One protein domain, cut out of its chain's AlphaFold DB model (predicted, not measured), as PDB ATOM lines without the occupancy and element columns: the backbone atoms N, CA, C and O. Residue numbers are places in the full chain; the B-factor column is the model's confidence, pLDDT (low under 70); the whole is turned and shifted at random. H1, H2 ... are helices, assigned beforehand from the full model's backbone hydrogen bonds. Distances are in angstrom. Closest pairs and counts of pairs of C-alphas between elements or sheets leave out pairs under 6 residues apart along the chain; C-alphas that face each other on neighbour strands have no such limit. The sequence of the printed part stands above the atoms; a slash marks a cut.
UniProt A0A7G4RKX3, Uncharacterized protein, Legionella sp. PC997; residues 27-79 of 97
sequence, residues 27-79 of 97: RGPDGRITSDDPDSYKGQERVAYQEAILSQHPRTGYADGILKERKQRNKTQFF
ATOM      1  N   ARG A  27      16.508  20.527   4.596       95.56
ATOM      2  CA  ARG A  27      17.536  21.275   5.304       95.56
ATOM      3  C   ARG A  27      17.807  20.605   6.647       95.56
ATOM      4  O   ARG A  27      16.884  20.509   7.450       95.56
ATOM      5  N   GLY A  28      19.032  20.136   6.863       91.81
ATOM      6  CA  GLY A  28      19.472  19.535   8.119       91.81
ATOM      7  C   GLY A  28      19.612  20.558   9.258       91.81
ATOM      8  O   GLY A  28      19.493  21.768   9.027       91.81
ATOM      9  N   PRO A  29      19.878  20.098  10.493       91.00
ATOM     10  CA  PRO A  29      20.125  20.961  11.652       91.00
ATOM     11  C   PRO A  29      21.377  21.838  11.494       91.00
ATOM     12  O   PRO A  29      21.463  22.902  12.097       91.00
ATOM     13  N   ASP A  30      22.317  21.432  10.643       91.06
ATOM     14  CA  ASP A  30      23.500  22.198  10.241       91.06
ATOM     15  C   ASP A  30      23.191  23.300   9.204       91.06
ATOM     16  O   ASP A  30      24.076  24.052   8.792       91.06
ATOM     17  N   GLY A  31      21.937  23.404   8.751       91.31
ATOM     18  CA  GLY A  31      21.485  24.381   7.763       91.31
ATOM     19  C   GLY A  31      21.833  24.026   6.314       91.31
ATOM     20  O   GLY A  31      21.452  24.772   5.399       91.31
ATOM     21  N   ARG A  32      22.508  22.896   6.070       93.62
ATOM     22  CA  ARG A  32      22.838  22.418   4.721       93.62
ATOM     23  C   ARG A  32      21.684  21.604   4.148       93.62
ATOM     24  O   ARG A  32      20.868  21.049   4.878       93.62
ATOM     25  N   ILE A  33      21.583  21.574   2.822       93.50
ATOM     26  CA  ILE A  33      20.627  20.697   2.140       93.50
ATOM     27  C   ILE A  33      21.249  19.307   2.080       93.50
ATOM     28  O   ILE A  33      22.360  19.156   1.579       93.50
ATOM     29  N   THR A  34      20.525  18.311   2.572       91.94
ATOM     30  CA  THR A  34      20.911  16.903   2.513       91.94
ATOM     31  C   THR A  34      19.730  16.044   2.055       91.94
ATOM     32  O   THR A  34      18.578  16.483   2.079       91.94
ATOM     33  N   SER A  35      20.022  14.826   1.613       90.56
ATOM     34  CA  SER A  35      19.055  13.744   1.401       90.56
ATOM     35  C   SER A  35      19.363  12.519   2.265       90.56
ATOM     36  O   SER A  35      18.871  11.431   1.971       90.56
ATOM     37  N   ASP A  36      20.215  12.679   3.278       89.38
ATOM     38  CA  ASP A  36      20.656  11.586   4.138       89.38
ATOM     39  C   ASP A  36      19.492  11.014   4.948       89.38
ATOM     40  O   ASP A  36      18.579  11.732   5.378       89.38
ATOM     41  N   ASP A  37      19.548   9.703   5.174       88.31
ATOM     42  CA  ASP A  37      18.603   8.998   6.029       88.31
ATOM     43  C   ASP A  37      18.879   9.364   7.502       88.31
ATOM     44  O   ASP A  37      19.985   9.087   7.983       88.31
ATOM     45  N   PRO A  38      17.915   9.942   8.253       89.00
ATOM     46  CA  PRO A  38      18.072  10.230   9.675       89.00
ATOM     47  C   PRO A  38      18.499   9.016  10.509       89.00
ATOM     48  O   PRO A  38      19.148   9.182  11.541       89.00
ATOM     49  N   ASP A  39      18.156   7.799  10.085       87.88
ATOM     50  CA  ASP A  39      18.510   6.558  10.774       87.88
ATOM     51  C   ASP A  39      19.988   6.180  10.605       87.88
ATOM     52  O   ASP A  39      20.493   5.350  11.363       87.88
ATOM     53  N   SER A  40      20.708   6.838   9.689       89.69
ATOM     54  CA  SER A  40      22.174   6.755   9.603       89.69
ATOM     55  C   SER A  40      22.862   7.443  10.789       89.69
ATOM     56  O   SER A  40      23.998   7.106  11.126       89.69
ATOM     57  N   TYR A  41      22.175   8.380  11.449       90.81
ATOM     58  CA  TYR A  41      22.681   9.110  12.612       90.81
ATOM     59  C   TYR A  41      22.280   8.435  13.929       90.81
ATOM     60  O   TYR A  41      21.407   7.563  13.994       90.81
ATOM     61  N   LYS A  42      22.908   8.854  15.034       91.88
ATOM     62  CA  LYS A  42      22.674   8.281  16.370       91.88
ATOM     63  C   LYS A  42      22.276   9.348  17.388       91.88
ATOM     64  O   LYS A  42      22.586  10.526  17.248       91.88
ATOM     65  N   GLY A  43      21.583   8.915  18.441       92.81
ATOM     66  CA  GLY A  43      21.241   9.768  19.580       92.81
ATOM     67  C   GLY A  43      20.410  10.999  19.201       92.81
ATOM     68  O   GLY A  43      19.427  10.890  18.470       92.81
ATOM     69  N   GLN A  44      20.801  12.162  19.729       93.25
ATOM     70  CA  GLN A  44      20.098  13.435  19.523       93.25
ATOM     71  C   GLN A  44      20.188  13.946  18.083       93.25
ATOM     72  O   GLN A  44      19.254  14.589  17.610       93.25
ATOM     73  N   GLU A  45      21.269  13.624  17.372       92.12
ATOM     74  CA  GLU A  45      21.459  14.035  15.983       92.12
ATOM     75  C   GLU A  45      20.373  13.426  15.090       92.12
ATOM     76  O   GLU A  45      19.648  14.150  14.414       92.12
ATOM     77  N   ARG A  46      20.138  12.112  15.213       93.06
ATOM     78  CA  ARG A  46      19.013  11.433  14.549       93.06
ATOM     79  C   ARG A  46      17.679  12.121  14.820       93.06
ATOM     80  O   ARG A  46      16.890  12.312  13.898       93.06
ATOM     81  N   VAL A  47      17.420  12.504  16.070       93.44
ATOM     82  CA  VAL A  47      16.174  13.193  16.437       93.44
ATOM     83  C   VAL A  47      16.075  14.543  15.726       93.44
ATOM     84  O   VAL A  47      15.027  14.839  15.163       93.44
ATOM     85  N   ALA A  48      17.155  15.322  15.680       95.00
ATOM     86  CA  ALA A  48      17.179  16.620  15.009       95.00
ATOM     87  C   ALA A  48      16.917  16.507  13.496       95.00
ATOM     88  O   ALA A  48      16.095  17.251  12.960       95.00
ATOM     89  N   TYR A  49      17.538  15.539  12.814       93.62
ATOM     90  CA  TYR A  49      17.272  15.281  11.393       93.62
ATOM     91  C   TYR A  49      15.831  14.790  11.158       93.62
ATOM     92  O   TYR A  49      15.167  15.240  10.222       93.62
ATOM     93  N   GLN A  50      15.288  13.945  12.041       93.56
ATOM     94  CA  GLN A  50      13.877  13.546  11.983       93.56
ATOM     95  C   GLN A  50      12.924  14.743  12.156       93.56
ATOM     96  O   GLN A  50      11.972  14.872  11.388       93.56
ATOM     97  N   GLU A  51      13.173  15.637  13.119       94.50
ATOM     98  CA  GLU A  51      12.382  16.867  13.308       94.50
ATOM     99  C   GLU A  51      12.459  17.795  12.089       94.50
ATOM    100  O   GLU A  51      11.456  18.382  11.668       94.50
ATOM    101  N   ALA A  52      13.634  17.897  11.467       94.00
ATOM    102  CA  ALA A  52      13.811  18.674  10.247       94.00
ATOM    103  C   ALA A  52      12.924  18.148   9.104       94.00
ATOM    104  O   ALA A  52      12.275  18.938   8.414       94.00
ATOM    105  N   ILE A  53      12.821  16.825   8.945       91.94
ATOM    106  CA  ILE A  53      11.913  16.206   7.969       91.94
ATOM    107  C   ILE A  53      10.446  16.430   8.343       91.94
ATOM    108  O   ILE A  53       9.644  16.772   7.474       91.94
ATOM    109  N   LEU A  54      10.075  16.244   9.611       92.94
ATOM    110  CA  LEU A  54       8.687  16.402  10.060       92.94
ATOM    111  C   LEU A  54       8.185  17.840   9.887       92.94
ATOM    112  O   LEU A  54       7.031  18.037   9.506       92.94
ATOM    113  N   SER A  55       9.042  18.835  10.121       93.25
ATOM    114  CA  SER A  55       8.698  20.252   9.966       93.25
ATOM    115  C   SER A  55       8.580  20.681   8.501       93.25
ATOM    116  O   SER A  55       7.628  21.373   8.139       93.25
ATOM    117  N   GLN A  56       9.511  20.256   7.643       92.88
ATOM    118  CA  GLN A  56       9.546  20.670   6.235       92.88
ATOM    119  C   GLN A  56       8.606  19.842   5.351       92.88
ATOM    120  O   GLN A  56       7.975  20.377   4.440       92.88
ATOM    121  N   HIS A  57       8.481  18.541   5.627       90.12
ATOM    122  CA  HIS A  57       7.815  17.565   4.758       90.12
ATOM    123  C   HIS A  57       6.810  16.656   5.501       90.12
ATOM    124  O   HIS A  57       6.845  15.429   5.332       90.12
ATOM    125  N   PRO A  58       5.835  17.211   6.252       89.25
ATOM    126  CA  PRO A  58       4.944  16.447   7.140       89.25
ATOM    127  C   PRO A  58       4.008  15.461   6.424       89.25
ATOM    128  O   PRO A  58       3.398  14.602   7.054       89.25
ATOM    129  N   ARG A  59       3.830  15.594   5.104       85.56
ATOM    130  CA  ARG A  59       2.883  14.785   4.313       85.56
ATOM    131  C   ARG A  59       3.545  13.639   3.545       85.56
ATOM    132  O   ARG A  59       2.871  12.978   2.755       85.56
ATOM    133  N   THR A  60       4.838  13.408   3.748       84.81
ATOM    134  CA  THR A  60       5.593  12.355   3.057       84.81
ATOM    135  C   THR A  60       5.441  10.999   3.743       84.81
ATOM    136  O   THR A  60       5.122  10.919   4.927       84.81
ATOM    137  N   GLY A  61       5.684   9.912   3.000       83.62
ATOM    138  CA  GLY A  61       5.715   8.565   3.587       83.62
ATOM    139  C   GLY A  61       6.854   8.404   4.597       83.62
ATOM    140  O   GLY A  61       6.755   7.614   5.529       83.62
ATOM    141  N   TYR A  62       7.900   9.217   4.445       84.75
ATOM    142  CA  TYR A  62       9.038   9.272   5.346       84.75
ATOM    143  C   TYR A  62       8.661   9.858   6.715       84.75
ATOM    144  O   TYR A  62       8.910   9.239   7.748       84.75
ATOM    145  N   ALA A  63       7.953  10.993   6.723       88.69
ATOM    146  CA  ALA A  63       7.380  11.577   7.937       88.69
ATOM    147  C   ALA A  63       6.425  10.602   8.651       88.69
ATOM    148  O   ALA A  63       6.490  10.436   9.871       88.69
ATOM    149  N   ASP A  64       5.578   9.903   7.890       88.69
ATOM    150  CA  ASP A  64       4.685   8.881   8.443       88.69
ATOM    151  C   ASP A  64       5.462   7.719   9.086       88.69
ATOM    152  O   ASP A  64       5.079   7.248  10.160       88.69
ATOM    153  N   GLY A  65       6.556   7.276   8.457       88.06
ATOM    154  CA  GLY A  65       7.457   6.249   8.981       88.06
ATOM    155  C   GLY A  65       8.058   6.642  10.331       88.06
ATOM    156  O   GLY A  65       7.919   5.894  11.300       88.06
ATOM    157  N   ILE A  66       8.608   7.857  10.422       90.50
ATOM    158  CA  ILE A  66       9.179   8.418  11.658       90.50
ATOM    159  C   ILE A  66       8.126   8.449  12.777       90.50
ATOM    160  O   ILE A  66       8.366   7.985  13.895       90.50
ATOM    161  N   LEU A  67       6.923   8.962  12.495       91.00
ATOM    162  CA  LEU A  67       5.849   9.031  13.492       91.00
ATOM    163  C   LEU A  67       5.377   7.643  13.936       91.00
ATOM    164  O   LEU A  67       5.060   7.441  15.113       91.00
ATOM    165  N   LYS A  68       5.313   6.679  13.011       90.50
ATOM    166  CA  LYS A  68       4.928   5.296  13.312       90.50
ATOM    167  C   LYS A  68       5.960   4.619  14.209       90.50
ATOM    168  O   LYS A  68       5.563   4.009  15.201       90.50
ATOM    169  N   GLU A  69       7.247   4.768  13.911       87.94
ATOM    170  CA  GLU A  69       8.333   4.220  14.728       87.94
ATOM    171  C   GLU A  69       8.300   4.794  16.151       87.94
ATOM    172  O   GLU A  69       8.315   4.041  17.125       87.94
ATOM    173  N   ARG A  70       8.158   6.118  16.296       87.38
ATOM    174  CA  ARG A  70       8.059   6.772  17.614       87.38
ATOM    175  C   ARG A  70       6.868   6.265  18.425       87.38
ATOM    176  O   ARG A  70       7.006   5.950  19.605       87.38
ATOM    177  N   LYS A  71       5.700   6.115  17.790       86.19
ATOM    178  CA  LYS A  71       4.512   5.536  18.441       86.19
ATOM    179  C   LYS A  71       4.737   4.085  18.865       86.19
ATOM    180  O   LYS A  71       4.261   3.701  19.929       86.19
ATOM    181  N   GLN A  72       5.424   3.281  18.056       84.56
ATOM    182  CA  GLN A  72       5.748   1.895  18.402       84.56
ATOM    183  C   GLN A  72       6.721   1.820  19.580       84.56
ATOM    184  O   GLN A  72       6.440   1.092  20.525       84.56
ATOM    185  N   ARG A  73       7.796   2.620  19.584       80.56
ATOM    186  CA  ARG A  73       8.743   2.692  20.711       80.56
ATOM    187  C   ARG A  73       8.046   3.043  22.022       80.56
ATOM    188  O   ARG A  73       8.238   2.343  23.012       80.56
ATOM    189  N   ASN A  74       7.183   4.058  21.999       74.50
ATOM    190  CA  ASN A  74       6.427   4.452  23.185       74.50
ATOM    191  C   ASN A  74       5.489   3.324  23.637       74.50
ATOM    192  O   ASN A  74       5.445   3.008  24.817       74.50
ATOM    193  N   LYS A  75       4.787   2.652  22.709       70.94
ATOM    194  CA  LYS A  75       3.929   1.500  23.041       70.94
ATOM    195  C   LYS A  75       4.705   0.359  23.699       70.94
ATOM    196  O   LYS A  75       4.222  -0.186  24.683       70.94
ATOM    197  N   THR A  76       5.893   0.019  23.206       62.34
ATOM    198  CA  THR A  76       6.710  -1.062  23.782       62.34
ATOM    199  C   THR A  76       7.150  -0.756  25.218       62.34
ATOM    200  O   THR A  76       7.224  -1.671  26.036       62.34
ATOM    201  N   GLN A  77       7.367   0.520  25.559       60.16
ATOM    202  CA  GLN A  77       7.702   0.942  26.926       60.16
ATOM    203  C   GLN A  77       6.531   0.796  27.911       60.16
ATOM    204  O   GLN A  77       6.754   0.511  29.082       60.16
ATOM    205  N   PHE A  78       5.280   0.920  27.453       61.50
ATOM    206  CA  PHE A  78       4.110   0.746  28.326       61.50
ATOM    207  C   PHE A  78       3.842  -0.716  28.714       61.50
ATOM    208  O   PHE A  78       3.249  -0.964  29.757       61.50
ATOM    209  N   PHE A  79       4.290  -1.691  27.916       60.66
ATOM    210  CA  PHE A  79       4.054  -3.120  28.180       60.66
ATOM    211  C   PHE A  79       5.224  -3.840  28.873       60.66
ATOM    212  O   PHE A  79       5.159  -5.052  29.062       60.66
TER     213      PHE A  79
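AT A GLANCE: This is residues 27 to 79 of the 97 residues of an uncharacterized protein of Legionella sp. PC997 (UniProt A0A7G4RKX3). Two helices, H1 and H2, make a V, meeting near the end of H1 and the start of H2, while a long loop, residues 27 to 42, winds beside H1. The far part of H2 sticks out: residues 68 to 79, of which 68 to 78 belong to H2, stand free. The 53 printed residues, all helix in class, are only just compact, close to loose, with a radius of gyration of the C-alphas of 11.7 A, and span 39 by 24 by 15 A.

IN THESE COORDINATES: Residues 27 to 42 hold no named element. H1, residues 43 to 56, starts at C-alpha 43 (21.241, 9.768, 19.580) and is 20.8 A long. H2, residues 61 to 78, is 26.0 A long and ends at C-alpha 78 (4.110, 0.746, 28.326).

HOW THE PARTS SIT: H1 touches H2 with residues 50 to 54 alone, and H2 touches H1 with residues 62 to 66 alone. Their closest C-alphas, of Leu 54 and Ala 63, are 5.4 A apart. They run opposite ways at a steep tilt of 47 degrees. Every O i to N i+4 pair is within hydrogen-bond range in H2, and 9 of 10 in H1.

THE WHOLE: The farthest C-alphas, of Arg 32 and Phe 79, are 39.4 A apart. The printed part has no cut, and the link from H1 to H2 is tight. Residues 76 to 79 have pLDDT under 70.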